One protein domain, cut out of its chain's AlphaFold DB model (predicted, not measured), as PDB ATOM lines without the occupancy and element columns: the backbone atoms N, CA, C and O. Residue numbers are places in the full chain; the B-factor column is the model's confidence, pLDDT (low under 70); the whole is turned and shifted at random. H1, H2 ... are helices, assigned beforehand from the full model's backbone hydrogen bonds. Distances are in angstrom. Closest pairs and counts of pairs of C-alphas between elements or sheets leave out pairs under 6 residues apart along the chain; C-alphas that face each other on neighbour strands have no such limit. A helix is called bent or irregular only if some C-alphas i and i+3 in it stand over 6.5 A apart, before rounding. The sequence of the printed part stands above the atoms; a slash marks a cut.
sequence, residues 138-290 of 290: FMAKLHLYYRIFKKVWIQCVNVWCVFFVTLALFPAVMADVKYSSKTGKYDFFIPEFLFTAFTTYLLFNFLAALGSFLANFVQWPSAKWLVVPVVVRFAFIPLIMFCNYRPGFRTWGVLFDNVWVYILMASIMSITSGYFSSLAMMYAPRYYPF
ATOM      1  N   PHE A 138     146.356 127.260 132.482       68.75
ATOM      2  CA  PHE A 138     144.894 127.162 132.596       68.75
ATOM      3  C   PHE A 138     144.406 125.953 133.421       68.75
ATOM      4  O   PHE A 138     143.457 126.066 134.197       68.75
ATOM      5  N   MET A 139     145.095 124.812 133.314       67.25
ATOM      6  CA  MET A 139     144.769 123.580 134.036       67.25
ATOM      7  C   MET A 139     144.913 123.688 135.561       67.25
ATOM      8  O   MET A 139     144.080 123.144 136.286       67.25
ATOM      9  N   ALA A 140     145.917 124.410 136.068       65.88
ATOM     10  CA  ALA A 140     146.093 124.615 137.507       65.88
ATOM     11  C   ALA A 140     144.958 125.479 138.081       65.88
ATOM     12  O   ALA A 140     144.353 125.128 139.100       65.88
ATOM     13  N   LYS A 141     144.591 126.552 137.363       66.44
ATOM     14  CA  LYS A 141     143.441 127.411 137.697       66.44
ATOM     15  C   LYS A 141     142.133 126.618 137.672       66.44
ATOM     16  O   LYS A 141     141.347 126.690 138.615       66.44
ATOM     17  N   LEU A 142     141.924 125.794 136.642       74.00
ATOM     18  CA  LEU A 142     140.737 124.947 136.520       74.00
ATOM     19  C   LEU A 142     140.622 123.941 137.675       74.00
ATOM     20  O   LEU A 142     139.534 123.752 138.222       74.00
ATOM     21  N   HIS A 143     141.735 123.334 138.094       73.31
ATOM     22  CA  HIS A 143     141.754 122.414 139.229       73.31
ATOM     23  C   HIS A 143     141.385 123.115 140.549       73.31
ATOM     24  O   HIS A 143     140.621 122.561 141.347       73.31
ATOM     25  N   LEU A 144     141.877 124.339 140.778       69.88
ATOM     26  CA  LEU A 144     141.515 125.151 141.944       69.88
ATOM     27  C   LEU A 144     140.013 125.473 141.957       69.88
ATOM     28  O   LEU A 144     139.339 125.207 142.956       69.88
ATOM     29  N   TYR A 145     139.467 125.959 140.836       75.62
ATOM     30  CA  TYR A 145     138.032 126.232 140.707       75.62
ATOM     31  C   TYR A 145     137.187 124.983 140.945       75.62
ATOM     32  O   TYR A 145     136.197 125.042 141.674       75.62
ATOM     33  N   TYR A 146     137.602 123.837 140.403       78.12
ATOM     34  CA  TYR A 146     136.910 122.571 140.617       78.12
ATOM     35  C   TYR A 146     136.894 122.158 142.100       78.12
ATOM     36  O   TYR A 146     135.847 121.750 142.611       78.12
ATOM     37  N   ARG A 147     138.013 122.306 142.830       75.88
ATOM     38  CA  ARG A 147     138.055 122.026 144.281       75.88
ATOM     39  C   ARG A 147     137.122 122.939 145.071       75.88
ATOM     40  O   ARG A 147     136.422 122.450 145.959       75.88
ATOM     41  N   ILE A 148     137.115 124.237 144.767       79.06
ATOM     42  CA  ILE A 148     136.238 125.213 145.429       79.06
ATOM     43  C   ILE A 148     134.778 124.862 145.137       79.06
ATOM     44  O   ILE A 148     133.986 124.699 146.067       79.06
ATOM     45  N   PHE A 149     134.441 124.638 143.865       83.62
ATOM     46  CA  PHE A 149     133.100 124.259 143.430       83.62
ATOM     47  C   PHE A 149     132.603 122.999 144.145       83.62
ATOM     48  O   PHE A 149     131.516 123.007 144.721       83.62
ATOM     49  N   LYS A 150     133.426 121.944 144.215       83.12
ATOM     50  CA  LYS A 150     133.083 120.691 144.909       83.12
ATOM     51  C   LYS A 150     132.818 120.882 146.407       83.12
ATOM     52  O   LYS A 150     132.145 120.049 147.003       83.12
ATOM     53  N   LYS A 151     133.311 121.953 147.034       80.44
ATOM     54  CA  LYS A 151     133.010 122.273 148.440       80.44
ATOM     55  C   LYS A 151     131.724 123.086 148.601       80.44
ATOM     56  O   LYS A 151     130.972 122.826 149.536       80.44
ATOM     57  N   VAL A 152     131.439 124.026 147.695       85.00
ATOM     58  CA  VAL A 152     130.260 124.914 147.789       85.00
ATOM     59  C   VAL A 152     129.025 124.414 147.030       85.00
ATOM     60  O   VAL A 152     127.963 125.027 147.134       85.00
ATOM     61  N   TRP A 153     129.126 123.291 146.311       87.94
ATOM     62  CA  TRP A 153     128.088 122.799 145.394       87.94
ATOM     63  C   TRP A 153     126.684 122.704 146.010       87.94
ATOM     64  O   TRP A 153     125.712 123.054 145.348       87.94
ATOM     65  N   ILE A 154     126.562 122.306 147.285       89.19
ATOM     66  CA  ILE A 154     125.266 122.221 147.984       89.19
ATOM     67  C   ILE A 154     124.602 123.599 148.056       89.19
ATOM     68  O   ILE A 154     123.399 123.719 147.837       89.19
ATOM     69  N   GLN A 155     125.375 124.656 148.321       88.88
ATOM     70  CA  GLN A 155     124.838 126.016 148.357       88.88
ATOM     71  C   GLN A 155     124.484 126.514 146.956       88.88
ATOM     72  O   GLN A 155     123.451 127.155 146.793       88.88
ATOM     73  N   CYS A 156     125.261 126.151 145.929       89.38
ATOM     74  CA  CYS A 156     124.901 126.438 144.537       89.38
ATOM     75  C   CYS A 156     123.568 125.780 144.148       89.38
ATOM     76  O   CYS A 156     122.721 126.430 143.538       89.38
ATOM     77  N   VAL A 157     123.348 124.524 144.551       92.00
ATOM     78  CA  VAL A 157     122.075 123.817 144.334       92.00
ATOM     79  C   VAL A 157     120.940 124.479 145.116       92.00
ATOM     80  O   VAL A 157     119.864 124.666 144.556       92.00
ATOM     81  N   ASN A 158     121.167 124.908 146.362       93.12
ATOM     82  CA  ASN A 158     120.161 125.647 147.133       93.12
ATOM     83  C   ASN A 158     119.739 126.942 146.425       93.12
ATOM     84  O   ASN A 158     118.545 127.183 146.254       93.12
ATOM     85  N   VAL A 159     120.708 127.747 145.975       90.88
ATOM     86  CA  VAL A 159     120.457 128.976 145.205       90.88
ATOM     87  C   VAL A 159     119.664 128.658 143.939       90.88
ATOM     88  O   VAL A 159     118.639 129.289 143.679       90.88
ATOM     89  N   TRP A 160     120.099 127.649 143.182       92.75
ATOM     90  CA  TRP A 160     119.425 127.233 141.957       92.75
ATOM     91  C   TRP A 160     117.979 126.798 142.214       92.75
ATOM     92  O   TRP A 160     117.083 127.291 141.541       92.75
ATOM     93  N   CYS A 161     117.721 125.955 143.218       94.94
ATOM     94  CA  CYS A 161     116.372 125.506 143.575       94.94
ATOM     95  C   CYS A 161     115.461 126.667 143.998       94.94
ATOM     96  O   CYS A 161     114.302 126.725 143.583       94.94
ATOM     97  N   VAL A 162     115.971 127.610 144.803       94.69
ATOM     98  CA  VAL A 162     115.215 128.806 145.209       94.69
ATOM     99  C   VAL A 162     114.790 129.604 143.982       94.69
ATOM    100  O   VAL A 162     113.600 129.893 143.837       94.69
ATOM    101  N   PHE A 163     115.736 129.922 143.092       91.62
ATOM    102  CA  PHE A 163     115.452 130.685 141.879       91.62
ATOM    103  C   PHE A 163     114.610 129.909 140.873       91.62
ATOM    104  O   PHE A 163     113.760 130.513 140.231       91.62
ATOM    105  N   PHE A 164     114.778 128.592 140.760       93.88
ATOM    106  CA  PHE A 164     113.976 127.751 139.879       93.88
ATOM    107  C   PHE A 164     112.492 127.834 140.243       93.88
ATOM    108  O   PHE A 164     111.674 128.189 139.398       93.88
ATOM    109  N   VAL A 165     112.148 127.587 141.512       95.38
ATOM    110  CA  VAL A 165     110.758 127.689 141.984       95.38
ATOM    111  C   VAL A 165     110.225 129.109 141.795       95.38
ATOM    112  O   VAL A 165     109.103 129.297 141.329       95.38
ATOM    113  N   THR A 166     111.036 130.111 142.132       94.25
ATOM    114  CA  THR A 166     110.655 131.517 141.999       94.25
ATOM    115  C   THR A 166     110.369 131.897 140.549       94.25
ATOM    116  O   THR A 166     109.311 132.450 140.291       94.25
ATOM    117  N   LEU A 167     111.260 131.584 139.607       91.56
ATOM    118  CA  LEU A 167     111.117 131.939 138.190       91.56
ATOM    119  C   LEU A 167     110.059 131.094 137.468       91.56
ATOM    120  O   LEU A 167     109.498 131.540 136.471       91.56
ATOM    121  N   ALA A 168     109.761 129.890 137.970       92.56
ATOM    122  CA  ALA A 168     108.656 129.079 137.470       92.56
ATOM    123  C   ALA A 168     107.284 129.709 137.772       92.56
ATOM    124  O   ALA A 168     106.330 129.482 137.033       92.56
ATOM    125  N   LEU A 169     107.179 130.496 138.849       94.00
ATOM    126  CA  LEU A 169     105.920 131.077 139.324       94.00
ATOM    127  C   LEU A 169     105.821 132.581 139.052       94.00
ATOM    128  O   LEU A 169     104.836 133.060 138.485       94.00
ATOM    129  N   PHE A 170     106.843 133.330 139.448       92.44
ATOM    130  CA  PHE A 170     106.933 134.769 139.282       92.44
ATOM    131  C   PHE A 170     107.744 135.132 138.021       92.44
ATOM    132  O   PHE A 170     108.853 134.629 137.848       92.44
ATOM    133  N   PRO A 171     107.262 136.059 137.169       91.69
ATOM    134  CA  PRO A 171     105.970 136.742 137.258       91.69
ATOM    135  C   PRO A 171     104.807 135.990 136.596       91.69
ATOM    136  O   PRO A 171     103.661 136.274 136.920       91.69
ATOM    137  N   ALA A 172     105.081 135.079 135.658       89.31
ATOM    138  CA  ALA A 172     104.101 134.634 134.664       89.31
ATOM    139  C   ALA A 172     102.852 133.970 135.269       89.31
ATOM    140  O   ALA A 172     101.739 134.428 135.030       89.31
ATOM    141  N   VAL A 173     103.022 132.930 136.092       91.62
ATOM    142  CA  VAL A 173     101.886 132.214 136.701       91.62
ATOM    143  C   VAL A 173     101.133 133.135 137.658       91.62
ATOM    144  O   VAL A 173      99.907 133.196 137.636       91.62
ATOM    145  N   MET A 174     101.867 133.896 138.470       93.81
ATOM    146  CA  MET A 174     101.298 134.825 139.446       93.81
ATOM    147  C   MET A 174     100.547 136.010 138.813       93.81
ATOM    148  O   MET A 174      99.604 136.527 139.408       93.81
ATOM    149  N   ALA A 175     100.937 136.474 137.624       92.06
ATOM    150  CA  ALA A 175     100.274 137.591 136.942       92.06
ATOM    151  C   ALA A 175      98.885 137.214 136.387       92.06
ATOM    152  O   ALA A 175      97.983 138.060 136.285       92.06
ATOM    153  N   ASP A 176      98.704 135.929 136.091       91.38
ATOM    154  CA  ASP A 176      97.468 135.342 135.570       91.38
ATOM    155  C   ASP A 176      96.540 134.800 136.667       91.38
ATOM    156  O   ASP A 176      95.450 134.300 136.374       91.38
ATOM    157  N   VAL A 177      96.922 134.929 137.940       90.62
ATOM    158  CA  VAL A 177      95.986 134.744 139.054       90.62
ATOM    159  C   VAL A 177      95.053 135.949 139.108       90.62
ATOM    160  O   VAL A 177      95.498 137.089 139.241       90.62
ATOM    161  N   LYS A 178      93.743 135.706 138.988       88.06
ATOM    162  CA  LYS A 178      92.716 136.756 138.997       88.06
ATOM    163  C   LYS A 178      91.903 136.731 140.283       88.06
ATOM    164  O   LYS A 178      91.771 135.700 140.944       88.06
ATOM    165  N   TYR A 179      91.315 137.871 140.620       87.44
ATOM    166  CA  TYR A 179      90.327 137.944 141.687       87.44
ATOM    167  C   TYR A 179      89.076 137.121 141.321       87.44
ATOM    168  O   TYR A 179      88.636 137.129 140.170       87.44
ATOM    169  N   SER A 180      88.529 136.375 142.286       83.31
ATOM    170  CA  SER A 180      87.278 135.625 142.130       83.31
ATOM    171  C   SER A 180      86.208 136.264 143.010       83.31
ATOM    172  O   SER A 180      86.322 136.235 144.235       83.31
ATOM    173  N   SER A 181      85.184 136.850 142.391       81.69
ATOM    174  CA  SER A 181      84.038 137.402 143.116       81.69
ATOM    175  C   SER A 181      82.962 136.339 143.307       81.69
ATOM    176  O   SER A 181      82.574 135.662 142.354       81.69
ATOM    177  N   LYS A 182      82.410 136.243 144.522       78.50
ATOM    178  CA  LYS A 182      81.252 135.377 144.817       78.50
ATOM    179  C   LYS A 182      79.940 135.924 144.249       78.50
ATOM    180  O   LYS A 182      78.996 135.167 144.061       78.50
ATOM    181  N   THR A 183      79.873 137.232 144.000       76.31
ATOM    182  CA  THR A 183      78.671 137.938 143.525       76.31
ATOM    183  C   THR A 183      78.737 138.279 142.035       76.31
ATOM    184  O   THR A 183      77.788 138.834 141.487       76.31
ATOM    185  N   GLY A 184      79.856 137.967 141.371       77.38
ATOM    186  CA  GLY A 184      80.108 138.298 139.966       77.38
ATOM    187  C   GLY A 184      80.476 139.765 139.717       77.38
ATOM    188  O   GLY A 184      80.786 140.121 138.583       77.38
ATOM    189  N   LYS A 185      80.482 140.613 140.754       81.75
ATOM    190  CA  LYS A 185      80.938 142.010 140.694       81.75
ATOM    191  C   LYS A 185      82.261 142.166 141.425       81.75
ATOM    192  O   LYS A 185      82.446 141.584 142.486       81.75
ATOM    193  N   TYR A 186      83.163 142.966 140.874       87.00
ATOM    194  CA  TYR A 186      84.443 143.246 141.508       87.00
ATOM    195  C   TYR A 186      84.247 144.043 142.809       87.00
ATOM    196  O   TYR A 186      83.816 145.193 142.775       87.00
ATOM    197  N   ASP A 187      84.547 143.423 143.948       88.00
ATOM    198  CA  ASP A 187      84.346 143.949 145.307       88.00
ATOM    199  C   ASP A 187      85.649 144.034 146.122       88.00
ATOM    200  O   ASP A 187      85.635 144.280 147.328       88.00
ATOM    201  N   PHE A 188      86.803 143.861 145.475       88.44
ATOM    202  CA  PHE A 188      88.101 143.982 146.128       88.44
ATOM    203  C   PHE A 188      88.520 145.450 146.310       88.44
ATOM    204  O   PHE A 188      88.198 146.312 145.496       88.44
ATOM    205  N   PHE A 189      89.285 145.736 147.369       89.00
ATOM    206  CA  PHE A 189      89.643 147.107 147.755       89.00
ATOM    207  C   PHE A 189      90.605 147.813 146.781       89.00
ATOM    208  O   PHE A 189      90.659 149.038 146.748       89.00
ATOM    209  N   ILE A 190      91.382 147.053 146.003       90.31
ATOM    210  CA  ILE A 190      92.287 147.582 144.969       90.31
ATOM    211  C   ILE A 190      91.538 147.589 143.643       90.31
ATOM    212  O   ILE A 190      90.934 146.570 143.352       90.31
ATOM    213  N   PRO A 191      91.610 148.625 142.793       91.00
ATOM    214  CA  PRO A 191      91.039 148.578 141.445       91.00
ATOM    215  C   PRO A 191      91.556 147.398 140.603       91.00
ATOM    216  O   PRO A 191      92.734 147.051 140.677       91.00
ATOM    217  N   GLU A 192      90.705 146.813 139.755       89.69
ATOM    218  CA  GLU A 192      91.037 145.603 138.980       89.69
ATOM    219  C   GLU A 192      92.294 145.765 138.107       89.69
ATOM    220  O   GLU A 192      93.156 144.886 138.084       89.69
ATOM    221  N   PHE A 193      92.463 146.921 137.457       88.69
ATOM    222  CA  PHE A 193      93.633 147.213 136.619       88.69
ATOM    223  C   PHE A 193      94.952 147.319 137.408       88.69
ATOM    224  O   PHE A 193      96.031 147.176 136.836       88.69
ATOM    225  N   LEU A 194      94.877 147.538 138.725       92.50
ATOM    226  CA  LEU A 194      96.025 147.593 139.633       92.50
ATOM    227  C   LEU A 194      96.260 146.273 140.364       92.50
ATOM    228  O   LEU A 194      97.327 146.097 140.951       92.50
ATOM    229  N   PHE A 195      95.307 145.340 140.316       92.75
ATOM    230  CA  PHE A 195      95.350 144.097 141.079       92.75
ATOM    231  C   PHE A 195      96.684 143.365 140.892       92.75
ATOM    232  O   PHE A 195      97.451 143.233 141.841       92.75
ATOM    233  N   THR A 196      97.029 143.004 139.652       93.19
ATOM    234  CA  THR A 196      98.287 142.309 139.336       93.19
ATOM    235  C   THR A 196      99.524 143.133 139.716       93.19
ATOM    236  O   THR A 196     100.513 142.581 140.201       93.19
ATOM    237  N   ALA A 197      99.482 144.456 139.540       93.56
ATOM    238  CA  ALA A 197     100.607 145.319 139.884       93.56
ATOM    239  C   ALA A 197     100.913 145.297 141.392       93.56
ATOM    240  O   ALA A 197     102.079 145.209 141.774       93.56
ATOM    241  N   PHE A 198      99.881 145.295 142.240       94.56
ATOM    242  CA  PHE A 198     100.038 145.225 143.693       94.56
ATOM    243  C   PHE A 198     100.296 143.805 144.197       94.56
ATOM    244  O   PHE A 198     101.276 143.578 144.905       94.56
ATOM    245  N   THR A 199      99.435 142.845 143.852       94.06
ATOM    246  CA  THR A 199      99.448 141.502 144.454       94.06
ATOM    247  C   THR A 199     100.550 140.604 143.909       94.06
ATOM    248  O   THR A 199     100.861 139.594 144.535       94.06
ATOM    249  N   THR A 200     101.126 140.949 142.755       94.50
ATOM    250  CA  THR A 200     102.187 140.165 142.118       94.50
ATOM    251  C   THR A 200     103.488 140.951 142.074       94.50
ATOM    252  O   THR A 200     104.441 140.560 142.741       94.50
ATOM    253  N   TYR A 201     103.558 142.066 141.340       95.06
ATOM    254  CA  TYR A 201     104.838 142.755 141.121       95.06
ATOM    255  C   TYR A 201     105.363 143.455 142.374       95.06
ATOM    256  O   TYR A 201     106.478 143.161 142.808       95.06
ATOM    257  N   LEU A 202     104.567 144.338 142.983       96.06
ATOM    258  CA  LEU A 202     104.985 145.062 144.181       96.06
ATOM    259  C   LEU A 202     105.190 144.107 145.354       96.06
ATOM    260  O   LEU A 202     106.248 144.139 145.977       96.06
ATOM    261  N   LEU A 203     104.208 143.239 145.621       96.31
ATOM    262  CA  LEU A 203     104.276 142.262 146.704       96.31
ATOM    263  C   LEU A 203     105.525 141.390 146.590       96.31
ATOM    264  O   LEU A 203     106.265 141.276 147.566       96.31
ATOM    265  N   PHE A 204     105.796 140.818 145.412       95.50
ATOM    266  CA  PHE A 204     106.951 139.945 145.254       95.50
ATOM    267  C   PHE A 204     108.264 140.700 145.432       95.50
ATOM    268  O   PHE A 204     109.100 140.282 146.232       95.50
ATOM    269  N   ASN A 205     108.443 141.811 144.716       94.94
ATOM    270  CA  ASN A 205     109.709 142.532 144.724       94.94
ATOM    271  C   ASN A 205     110.011 143.156 146.093       94.94
ATOM    272  O   ASN A 205     111.139 143.049 146.573       94.94
ATOM    273  N   PHE A 206     109.006 143.740 146.751       95.69
ATOM    274  CA  PHE A 206     109.169 144.325 148.081       95.69
ATOM    275  C   PHE A 206     109.494 143.259 149.126       95.69
ATOM    276  O   PHE A 206     110.439 143.408 149.900       95.69
ATOM    277  N   LEU A 207     108.742 142.155 149.143       95.88
ATOM    278  CA  LEU A 207     108.940 141.111 150.141       95.88
ATOM    279  C   LEU A 207     110.208 140.294 149.904       95.88
ATOM    280  O   LEU A 207     110.841 139.883 150.875       95.88
ATOM    281  N   ALA A 208     110.619 140.089 148.651       93.50
ATOM    282  CA  ALA A 208     111.922 139.509 148.349       93.50
ATOM    283  C   ALA A 208     113.051 140.422 148.845       93.50
ATOM    284  O   ALA A 208     113.966 139.942 149.512       93.50
ATOM    285  N   ALA A 209     112.956 141.738 148.618       92.19
ATOM    286  CA  ALA A 209     113.931 142.690 149.140       92.19
ATOM    287  C   ALA A 209     113.988 142.690 150.674       92.19
ATOM    288  O   ALA A 209     115.076 142.646 151.253       92.19
ATOM    289  N   LEU A 210     112.824 142.665 151.328       93.56
ATOM    290  CA  LEU A 210     112.717 142.544 152.778       93.56
ATOM    291  C   LEU A 210     113.337 141.234 153.282       93.56
ATOM    292  O   LEU A 210     114.102 141.249 154.241       93.56
ATOM    293  N   GLY A 211     113.061 140.108 152.620       92.75
ATOM    294  CA  GLY A 211     113.654 138.812 152.945       92.75
ATOM    295  C   GLY A 211     115.180 138.838 152.868       92.75
ATOM    296  O   GLY A 211     115.854 138.429 153.811       92.75
ATOM    297  N   SER A 212     115.739 139.382 151.789       89.06
ATOM    298  CA  SER A 212     117.190 139.539 151.640       89.06
ATOM    299  C   SER A 212     117.789 140.453 152.715       89.06
ATOM    300  O   SER A 212     118.877 140.190 153.224       89.06
ATOM    301  N   PHE A 213     117.074 141.515 153.102       88.50
ATOM    302  CA  PHE A 213     117.493 142.403 154.184       88.50
ATOM    303  C   PHE A 213     117.513 141.684 155.540       88.50
ATOM    304  O   PHE A 213     118.505 141.779 156.261       88.50
ATOM    305  N   LEU A 214     116.471 140.904 155.854       90.81
ATOM    306  CA  LEU A 214     116.363 140.123 157.093       90.81
ATOM    307  C   LEU A 214     117.492 139.094 157.251       90.81
ATOM    308  O   LEU A 214     117.949 138.876 158.373       90.81
ATOM    309  N   ALA A 215     117.989 138.521 156.151       87.88
ATOM    310  CA  ALA A 215     119.105 137.570 156.173       87.88
ATOM    311  C   ALA A 215     120.418 138.177 156.708       87.88
ATOM    312  O   ALA A 215     121.285 137.447 157.189       87.88
ATOM    313  N   ASN A 216     120.567 139.510 156.670       83.75
ATOM    314  CA  ASN A 216     121.718 140.188 157.274       83.75
ATOM    315  C   ASN A 216     121.667 140.178 158.809       83.75
ATOM    316  O   ASN A 216     122.718 140.135 159.444       83.75
ATOM    317  N   PHE A 217     120.469 140.216 159.400       85.25
ATOM    318  CA  PHE A 217     120.283 140.267 160.854       85.25
ATOM    319  C   PHE A 217     120.133 138.878 161.465       85.25
ATOM    320  O   PHE A 217     120.682 138.606 162.530       85.25
ATOM    321  N   VAL A 218     119.390 137.997 160.795       89.75
ATOM    322  CA  VAL A 218     119.078 136.655 161.288       89.75
ATOM    323  C   VAL A 218     119.593 135.628 160.288       89.75
ATOM    324  O   VAL A 218     119.152 135.577 159.146       89.75
ATOM    325  N   GLN A 219     120.534 134.792 160.732       88.31
ATOM    326  CA  GLN A 219     121.161 133.749 159.913       88.31
ATOM    327  C   GLN A 219     120.678 132.363 160.326       88.31
ATOM    328  O   GLN A 219     121.418 131.546 160.875       88.31
ATOM    329  N   TRP A 220     119.394 132.112 160.083       88.12
ATOM    330  CA  TRP A 220     118.746 130.839 160.388       88.12
ATOM    331  C   TRP A 220     117.893 130.381 159.205       88.12
ATOM    332  O   TRP A 220     117.125 131.190 158.704       88.12
ATOM    333  N   PRO A 221     117.933 129.121 158.752       90.19
ATOM    334  CA  PRO A 221     118.626 127.969 159.327       90.19
ATOM    335  C   PRO A 221     120.113 127.924 158.960       90.19
ATOM    336  O   PRO A 221     120.577 128.644 158.075       90.19
ATOM    337  N   SER A 222     120.873 127.054 159.631       87.81
ATOM    338  CA  SER A 222     122.299 126.878 159.339       87.81
ATOM    339  C   SER A 222     122.532 126.266 157.952       87.81
ATOM    340  O   SER A 222     121.656 125.614 157.382       87.81
ATOM    341  N   ALA A 223     123.747 126.431 157.421       85.88
ATOM    342  CA  ALA A 223     124.116 126.027 156.061       85.88
ATOM    343  C   ALA A 223     123.774 124.568 155.699       85.88
ATOM    344  O   ALA A 223     123.449 124.285 154.546       85.88
ATOM    345  N   LYS A 224     123.816 123.649 156.675       86.62
ATOM    346  CA  LYS A 224     123.455 122.232 156.485       86.62
ATOM    347  C   LYS A 224     121.943 122.019 156.369       86.62
ATOM    348  O   LYS A 224     121.501 121.181 155.594       86.62
ATOM    349  N   TRP A 225     121.160 122.781 157.130       90.62
ATOM    350  CA  TRP A 225     119.705 122.637 157.213       90.62
ATOM    351  C   TRP A 225     118.950 123.473 156.181       90.62
ATOM    352  O   TRP A 225     117.756 123.262 156.002       90.62
ATOM    353  N   LEU A 226     119.632 124.373 155.466       92.25
ATOM    354  CA  LEU A 226     119.030 125.223 154.436       92.25
ATOM    355  C   LEU A 226     118.351 124.427 153.310       92.25
ATOM    356  O   LEU A 226     117.369 124.895 152.745       92.25
ATOM    357  N   VAL A 227     118.810 123.203 153.035       93.38
ATOM    358  CA  VAL A 227     118.224 122.327 152.007       93.38
ATOM    359  C   VAL A 227     116.747 122.031 152.288       93.38
ATOM    360  O   VAL A 227     115.940 122.018 151.364       93.38
ATOM    361  N   VAL A 228     116.367 121.838 153.556       94.81
ATOM    362  CA  VAL A 228     114.998 121.447 153.936       94.81
ATOM    363  C   VAL A 228     113.964 122.492 153.505       94.81
ATOM    364  O   VAL A 228     113.097 122.155 152.696       94.81
ATOM    365  N   PRO A 229     114.026 123.760 153.959       95.06
ATOM    366  CA  PRO A 229     113.048 124.748 153.535       95.06
ATOM    367  C   PRO A 229     113.150 125.070 152.042       95.06
ATOM    368  O   PRO A 229     112.132 125.408 151.448       95.06
ATOM    369  N   VAL A 230     114.323 124.924 151.412       94.81
ATOM    370  CA  VAL A 230     114.478 125.093 149.957       94.81
ATOM    371  C   VAL A 230     113.690 124.033 149.186       94.81
ATOM    372  O   VAL A 230     112.982 124.378 148.244       94.81
ATOM    373  N   VAL A 231     113.750 122.767 149.603       95.12
ATOM    374  CA  VAL A 231     112.970 121.683 148.985       95.12
ATOM    375  C   VAL A 231     111.472 121.876 149.229       95.12
ATOM    376  O   VAL A 231     110.681 121.709 148.303       95.12
ATOM    377  N   VAL A 232     111.067 122.316 150.426       96.25
ATOM    378  CA  VAL A 232     109.655 122.620 150.730       96.25
ATOM    379  C   VAL A 232     109.078 123.672 149.774       96.25
ATOM    380  O   VAL A 232     107.892 123.606 149.454       96.25
ATOM    381  N   ARG A 233     109.892 124.593 149.231       96.50
ATOM    382  CA  ARG A 233     109.421 125.594 148.252       96.50
ATOM    383  C   ARG A 233     108.787 124.971 147.012       96.50
ATOM    384  O   ARG A 233     107.900 125.592 146.440       96.50
ATOM    385  N   PHE A 234     109.181 123.765 146.599       96.38
ATOM    386  CA  PHE A 234     108.564 123.112 145.439       96.38
ATOM    387  C   PHE A 234     107.056 122.896 145.618       96.38
ATOM    388  O   PHE A 234     106.335 122.869 144.625       96.38
ATOM    389  N   ALA A 235     106.556 122.843 146.859       96.00
ATOM    390  CA  ALA A 235     105.125 122.800 147.141       96.00
ATOM    391  C   ALA A 235     104.377 124.063 146.669       96.00
ATOM    392  O   ALA A 235     103.192 123.975 146.356       96.00
ATOM    393  N   PHE A 236     105.039 125.223 146.543       95.44
ATOM    394  CA  PHE A 236     104.400 126.436 146.014       95.44
ATOM    395  C   PHE A 236     103.941 126.274 144.564       95.44
ATOM    396  O   PHE A 236     102.947 126.889 144.189       95.44
ATOM    397  N   ILE A 237     104.615 125.439 143.762       94.06
ATOM    398  CA  ILE A 237     104.266 125.239 142.350       94.06
ATOM    399  C   ILE A 237     102.823 124.730 142.208       94.06
ATOM    400  O   ILE A 237     101.997 125.461 141.657       94.06
ATOM    401  N   PRO A 238     102.461 123.546 142.739       92.31
ATOM    402  CA  PRO A 238     101.084 123.075 142.658       92.31
ATOM    403  C   PRO A 238     100.119 123.985 143.426       92.31
ATOM    404  O   PRO A 238      99.038 124.272 142.920       92.31
ATOM    405  N   LEU A 239     100.497 124.489 144.608       92.38
ATOM    406  CA  LEU A 239      99.609 125.319 145.432       92.38
ATOM    407  C   LEU A 239      99.142 126.589 144.708       92.38
ATOM    408  O   LEU A 239      97.953 126.898 144.728       92.38
ATOM    409  N   ILE A 240     100.051 127.297 144.030       91.25
ATOM    410  CA  ILE A 240      99.706 128.513 143.283       91.25
ATOM    411  C   ILE A 240      98.977 128.180 141.978       91.25
ATOM    412  O   ILE A 240      98.052 128.902 141.608       91.25
ATOM    413  N   MET A 241      99.306 127.070 141.306       88.75
ATOM    414  CA  MET A 241      98.557 126.618 140.124       88.75
ATOM    415  C   MET A 241      97.090 126.275 140.443       88.75
ATOM    416  O   MET A 241      96.212 126.475 139.601       88.75
ATOM    417  N   PHE A 242      96.806 125.795 141.658       89.31
ATOM    418  CA  PHE A 242      95.448 125.491 142.118       89.31
ATOM    419  C   PHE A 242      94.648 126.706 142.610       89.31
ATOM    420  O   PHE A 242      93.442 126.578 142.845       89.31
ATOM    421  N   CYS A 243      95.267 127.885 142.714       87.56
ATOM    422  CA  CYS A 243      94.534 129.140 142.874       87.56
ATOM    423  C   CYS A 243      93.669 129.441 141.635       87.56
ATOM    424  O   CYS A 243      93.664 128.705 140.635       87.56
ATOM    425  N   ASN A 244      92.964 130.573 141.666       85.12
ATOM    426  CA  ASN A 244      92.255 131.142 140.511       85.12
ATOM    427  C   ASN A 244      93.219 131.667 139.412       85.12
ATOM    428  O   ASN A 244      93.094 132.787 138.921       85.12
ATOM    429  N   TYR A 245      94.213 130.852 139.053       83.75
ATOM    430  CA  TYR A 245      95.088 130.973 137.895       83.75
ATOM    431  C   TYR A 245      94.288 130.714 136.613       83.75
ATOM    432  O   TYR A 245      93.687 129.653 136.454       83.75
ATOM    433  N   ARG A 246      94.234 131.666 135.685       80.94
ATOM    434  CA  ARG A 246      93.415 131.536 134.468       80.94
ATOM    435  C   ARG A 246      94.294 131.476 133.215       80.94
ATOM    436  O   ARG A 246      94.407 132.485 132.524       80.94
ATOM    437  N   PRO A 247      94.914 130.316 132.912       80.62
ATOM    438  CA  PRO A 247      95.648 130.136 131.664       80.62
ATOM    439  C   PRO A 247      94.683 130.107 130.474       80.62
ATOM    440  O   PRO A 247      93.489 129.857 130.641       80.62
ATOM    441  N   GLY A 248      95.213 130.267 129.258       74.81
ATOM    442  CA  GLY A 248      94.414 130.153 128.030       74.81
ATOM    443  C   GLY A 248      93.685 128.808 127.882       74.81
ATOM    444  O   GLY A 248      92.574 128.773 127.365       74.81
ATOM    445  N   PHE A 249      94.267 127.715 128.393       74.38
ATOM    446  CA  PHE A 249      93.632 126.396 128.470       74.38
ATOM    447  C   PHE A 249      93.869 125.783 129.854       74.38
ATOM    448  O   PHE A 249      95.014 125.682 130.298       74.38
ATOM    449  N   ARG A 250      92.796 125.369 130.538       74.81
ATOM    450  CA  ARG A 250      92.841 124.804 131.897       74.81
ATOM    451  C   ARG A 250      92.240 123.398 131.912       74.81
ATOM    452  O   ARG A 250      91.091 123.221 131.526       74.81
ATOM    453  N   THR A 251      93.009 122.413 132.378       77.69
ATOM    454  CA  THR A 251      92.572 121.009 132.518       77.69
ATOM    455  C   THR A 251      92.116 120.652 133.934       77.69
ATOM    456  O   THR A 251      91.233 119.817 134.096       77.69
ATOM    457  N   TRP A 252      92.696 121.265 134.970       75.38
ATOM    458  CA  TRP A 252      92.386 120.977 136.380       75.38
ATOM    459  C   TRP A 252      91.521 122.064 137.017       75.38
ATOM    460  O   TRP A 252      91.665 123.227 136.670       75.38
ATOM    461  N   GLY A 253      90.644 121.721 137.966       79.50
ATOM    462  CA  GLY A 253      89.751 122.678 138.644       79.50
ATOM    463  C   GLY A 253      90.467 123.661 139.582       79.50
ATOM    464  O   GLY A 253      91.640 123.471 139.909       79.50
ATOM    465  N   VAL A 254      89.783 124.741 139.981       84.31
ATOM    466  CA  VAL A 254      90.251 125.678 141.025       84.31
ATOM    467  C   VAL A 254      89.978 125.058 142.392       84.31
ATOM    468  O   VAL A 254      88.863 124.606 142.634       84.31
ATOM    469  N   LEU A 255      90.985 125.012 143.270       83.12
ATOM    470  CA  LEU A 255      90.811 124.562 144.659       83.12
ATOM    471  C   LEU A 255      90.746 125.741 145.633       83.12
ATOM    472  O   LEU A 255      90.044 125.676 146.638       83.12
ATOM    473  N   PHE A 256      91.476 126.822 145.339       84.00
ATOM    474  CA  PHE A 256      91.530 128.014 146.181       84.00
ATOM    475  C   PHE A 256      90.978 129.233 145.434       84.00
ATOM    476  O   PHE A 256      91.701 129.922 144.712       84.00
ATOM    477  N   ASP A 257      89.694 129.523 145.647       82.25
ATOM    478  CA  ASP A 257      89.036 130.720 145.099       82.25
ATOM    479  C   ASP A 257      89.319 131.986 145.922       82.25
ATOM    480  O   ASP A 257      89.108 133.108 145.462       82.25
ATOM    481  N   ASN A 258      89.787 131.820 147.163       88.31
ATOM    482  CA  ASN A 258      90.020 132.925 148.081       88.31
ATOM    483  C   ASN A 258      91.345 133.638 147.770       88.31
ATOM    484  O   ASN A 258      92.429 133.094 147.983       88.31
ATOM    485  N   VAL A 259      91.250 134.901 147.344       89.62
ATOM    486  CA  VAL A 259      92.405 135.748 147.016       89.62
ATOM    487  C   VAL A 259      93.396 135.913 148.172       89.62
ATOM    488  O   VAL A 259      94.597 136.003 147.941       89.62
ATOM    489  N   TRP A 260      92.928 135.894 149.421       91.31
ATOM    490  CA  TRP A 260      93.797 136.037 150.590       91.31
ATOM    491  C   TRP A 260      94.717 134.833 150.780       91.31
ATOM    492  O   TRP A 260      95.845 134.996 151.235       91.31
ATOM    493  N   VAL A 261      94.268 133.640 150.375       92.75
ATOM    494  CA  VAL A 261      95.099 132.427 150.382       92.75
ATOM    495  C   VAL A 261      96.231 132.580 149.369       92.75
ATOM    496  O   VAL A 261      97.387 132.327 149.703       92.75
ATOM    497  N   TYR A 262      95.926 133.086 148.169       93.56
ATOM    498  CA  TYR A 262      96.946 133.419 147.174       93.56
ATOM    499  C   TYR A 262      97.939 134.467 147.695       93.56
ATOM    500  O   TYR A 262      99.141 134.222 147.639       93.56
ATOM    501  N   ILE A 263      97.454 135.591 148.237       94.62
ATOM    502  CA  ILE A 263      98.308 136.667 148.766       94.62
ATOM    503  C   ILE A 263      99.231 136.128 149.861       94.62
ATOM    504  O   ILE A 263     100.429 136.381 149.814       94.62
ATOM    505  N   LEU A 264      98.711 135.332 150.800       95.75
ATOM    506  CA  LEU A 264      99.511 134.724 151.862       95.75
ATOM    507  C   LEU A 264     100.613 133.817 151.296       95.75
ATOM    508  O   LEU A 264     101.775 133.945 151.680       95.75
ATOM    509  N   MET A 265     100.271 132.921 150.366       95.12
ATOM    510  CA  MET A 265     101.247 132.019 149.745       95.12
ATOM    511  C   MET A 265     102.295 132.784 148.938       95.12
ATOM    512  O   MET A 265     103.485 132.494 149.062       95.12
ATOM    513  N   ALA A 266     101.874 133.789 148.164       95.25
ATOM    514  CA  ALA A 266     102.770 134.664 147.423       95.25
ATOM    515  C   ALA A 266     103.716 135.403 148.380       95.25
ATOM    516  O   ALA A 266     104.925 135.376 148.174       95.25
ATOM    517  N   SER A 267     103.203 135.962 149.480       96.88
ATOM    518  CA  SER A 267     104.016 136.661 150.476       96.88
ATOM    519  C   SER A 267     105.068 135.758 151.106       96.88
ATOM    520  O   SER A 267     106.242 136.127 151.152       96.88
ATOM    521  N   ILE A 268     104.678 134.558 151.547       96.75
ATOM    522  CA  ILE A 268     105.619 133.595 152.128       96.75
ATOM    523  C   ILE A 268     106.677 133.217 151.088       96.75
ATOM    524  O   ILE A 268     107.870 133.256 151.397       96.75
ATOM    525  N   MET A 269     106.274 132.898 149.855       95.62
ATOM    526  CA  MET A 269     107.187 132.519 148.773       95.62
ATOM    527  C   MET A 269     108.208 133.623 148.460       95.62
ATOM    528  O   MET A 269     109.390 133.318 148.263       95.62
ATOM    529  N   SER A 270     107.770 134.885 148.439       95.56
ATOM    530  CA  SER A 270     108.601 136.059 148.155       95.56
ATOM    531  C   SER A 270     109.614 136.339 149.259       95.56
ATOM    532  O   SER A 270     110.807 136.403 148.965       95.56
ATOM    533  N   ILE A 271     109.176 136.409 150.526       95.62
ATOM    534  CA  ILE A 271     110.080 136.612 151.676       95.62
ATOM    535  C   ILE A 271     111.135 135.510 151.706       95.62
ATOM    536  O   ILE A 271     112.336 135.777 151.765       95.62
ATOM    537  N   THR A 272     110.692 134.256 151.611       95.69
ATOM    538  CA  THR A 272     111.598 133.105 151.638       95.69
ATOM    539  C   THR A 272     112.512 133.047 150.411       95.69
ATOM    540  O   THR A 272     113.600 132.485 150.509       95.69
ATOM    541  N   SER A 273     112.118 133.635 149.270       93.81
ATOM    542  CA  SER A 273     112.968 133.703 148.072       93.81
ATOM    543  C   SER A 273     114.197 134.557 148.337       93.81
ATOM    544  O   SER A 273     115.319 134.083 148.174       93.81
ATOM    545  N   GLY A 274     113.986 135.804 148.770       91.31
ATOM    546  CA  GLY A 274     115.088 136.709 149.083       91.31
ATOM    547  C   GLY A 274     115.933 136.163 150.227       91.31
ATOM    548  O   GLY A 274     117.131 135.947 150.073       91.31
ATOM    549  N   TYR A 275     115.283 135.784 151.326       93.06
ATOM    550  CA  TYR A 275     115.960 135.326 152.533       93.06
ATOM    551  C   TYR A 275     116.857 134.093 152.305       93.06
ATOM    552  O   TYR A 275     118.048 134.133 152.616       93.06
ATOM    553  N   PHE A 276     116.347 133.008 151.703       94.00
ATOM    554  CA  PHE A 276     117.156 131.797 151.492       94.00
ATOM    555  C   PHE A 276     118.228 131.967 150.411       94.00
ATOM    556  O   PHE A 276     119.306 131.387 150.553       94.00
ATOM    557  N   SER A 277     117.977 132.776 149.375       89.44
ATOM    558  CA  SER A 277     119.014 133.102 148.386       89.44
ATOM    559  C   SER A 277     120.183 133.863 149.025       89.44
ATOM    560  O   SER A 277     121.338 133.484 148.819       89.44
ATOM    561  N   SER A 278     119.901 134.852 149.882       87.38
ATOM    562  CA  SER A 278     120.923 135.611 150.604       87.38
ATOM    563  C   SER A 278     121.694 134.740 151.592       87.38
ATOM    564  O   SER A 278     122.921 134.798 151.603       87.38
ATOM    565  N   LEU A 279     121.024 133.874 152.362       88.50
ATOM    566  CA  LEU A 279     121.714 132.947 153.267       88.50
ATOM    567  C   LEU A 279     122.652 131.992 152.524       88.50
ATOM    568  O   LEU A 279     123.803 131.831 152.928       88.50
ATOM    569  N   ALA A 280     122.197 131.385 151.424       86.69
ATOM    570  CA  ALA A 280     123.029 130.472 150.644       86.69
ATOM    571  C   ALA A 280     124.284 131.176 150.090       86.69
ATOM    572  O   ALA A 280     125.386 130.629 150.168       86.69
ATOM    573  N   MET A 281     124.132 132.414 149.603       81.94
ATOM    574  CA  MET A 281     125.245 133.240 149.124       81.94
ATOM    575  C   MET A 281     126.187 133.684 150.254       81.94
ATOM    576  O   MET A 281     127.394 133.720 150.046       81.94
ATOM    577  N   MET A 282     125.680 133.960 151.460       81.94
ATOM    578  CA  MET A 282     126.505 134.290 152.635       81.94
ATOM    579  C   MET A 282     127.273 133.085 153.188       81.94
ATOM    580  O   MET A 282     128.357 133.239 153.756       81.94
ATOM    581  N   TYR A 283     126.725 131.876 153.052       82.75
ATOM    582  CA  TYR A 283     127.373 130.661 153.539       82.75
ATOM    583  C   TYR A 283     128.503 130.181 152.633       82.75
ATOM    584  O   TYR A 283     129.458 129.609 153.152       82.75
ATOM    585  N   ALA A 284     128.447 130.431 151.321       74.25
ATOM    586  CA  ALA A 284     129.458 129.941 150.379       74.25
ATOM    587  C   ALA A 284     130.898 130.411 150.715       74.25
ATOM    588  O   ALA A 284     131.775 129.552 150.827       74.25
ATOM    589  N   PRO A 285     131.157 131.712 150.982       65.88
ATOM    590  CA  PRO A 285     132.494 132.206 151.331       65.88
ATOM    591  C   PRO A 285     132.991 131.745 152.707       65.88
ATOM    592  O   PRO A 285     134.190 131.609 152.916       65.88
ATOM    593  N   ARG A 286     132.096 131.453 153.666       66.06
ATOM    594  CA  ARG A 286     132.497 131.012 155.019       66.06
ATOM    595  C   ARG A 286     133.188 129.649 155.043       66.06
ATOM    596  O   ARG A 286     133.872 129.340 156.013       66.06
ATOM    597  N   TYR A 287     133.024 128.841 153.997       58.38
ATOM    598  CA  TYR A 287     133.743 127.574 153.861       58.38
ATOM    599  C   TYR A 287     135.213 127.753 153.444       58.38
ATOM    600  O   TYR A 287     135.965 126.776 153.495       58.38
ATOM    601  N   TYR A 288     135.628 128.963 153.050       46.25
ATOM    602  CA  TYR A 288     137.015 129.292 152.730       46.25
ATOM    603  C   TYR A 288     137.305 130.783 153.003       46.25
ATOM    604  O   TYR A 288     137.119 131.613 152.110       46.25
ATOM    605  N   PRO A 289     137.731 131.165 154.223       43.72
ATOM    606  CA  PRO A 289     138.379 132.455 154.408       43.72
ATOM    607  C   PRO A 289     139.696 132.426 153.618       43.72
ATOM    608  O   PRO A 289     140.568 131.615 153.917       43.72
ATOM    609  N   PHE A 290     139.781 133.240 152.567       44.12
ATOM    610  CA  PHE A 290     141.051 133.572 151.922       44.12
ATOM    611  C   PHE A 290     141.859 134.496 152.832       44.12
ATOM    612  O   PHE A 290     141.239 135.430 153.399       44.12
TER     613      PHE A 290
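Overview. This is residues 138 to 290 of the 290 residues of an uncharacterized protein of Gongylonema pulchrum (UniProt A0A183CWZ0). You are looking at an elongated bundle of helices: H1b, H4 and H5 run side by side, and H3 packs on H5, away from H1b and H4. At one end H1 bends and residues 138 to 147 of its arm H1a stick out; the loops 176 to 191 and 242 to 258 lie towards the other end. The printed part has 153 residues with five named helices, H1 to H5 in chain order, and no named strand: all helix. It is loose, with a radius of gyration of the C-alphas of 18.9 A, and spans 67 by 35 by 26 A.

Arrangement. Start at H1, residues 138 to 169, assigned as one helix by its hydrogen bonds but bent: C-alphas 151 and 154 are 7.8 A apart, and its arms H1a, 138 to 151, and H1b, 154 to 169, are about perpendicular at 76 degrees. H2, residues 172 to 175, only just touches H3, residues 192 to 217, with 3 pairs of C-alphas within 8 A, the closest Ala 175 and Thr 196 at 5.7 A. H4, residues 227 to 241, touches H1b, closest C-alphas Val 230 and Val 162 at 6.1 A, the same way at a shallow tilt of 10 degrees. H5, residues 259 to 286, forms a helical hairpin with H4, closest C-alphas Tyr 262 and Ile 240 at 6.8 A. H5 touches H1b at Ala 280 and Gln 155, closest C-alphas 5.3 A apart, and H3 at Tyr 275 and Gly 211, 4.2 A. H1b and H3 are apart. Each O i to N i+4 pair is within hydrogen-bond range in H1a and H1b, against 15 of 22 in H3, 6 of 11 in H4 and 22 of 24 in H5; H2 is too short for such a pair.

Along the chain. Find C-alpha 138 at (144.894, 127.162, 132.596); H1a covers 20.4 A, H1b 23.0 A and H2 5.3 A. H3 runs 36.9 A and is irregular, with C-alphas 193 and 196 7.3 A apart. H4 runs 23.4 A, and H5 41.2 A to C-alpha 286 at (132.497, 131.012, 155.019).

Size, cuts and confidence. The C-alphas farthest apart, Ala 140 and Thr 183, are 69.0 A apart. The printed part has no cut; the links H2 to H3 and H4 to H5 are long. Confidence is under 70 at residues 138 to 141, 144 and 285 to 290.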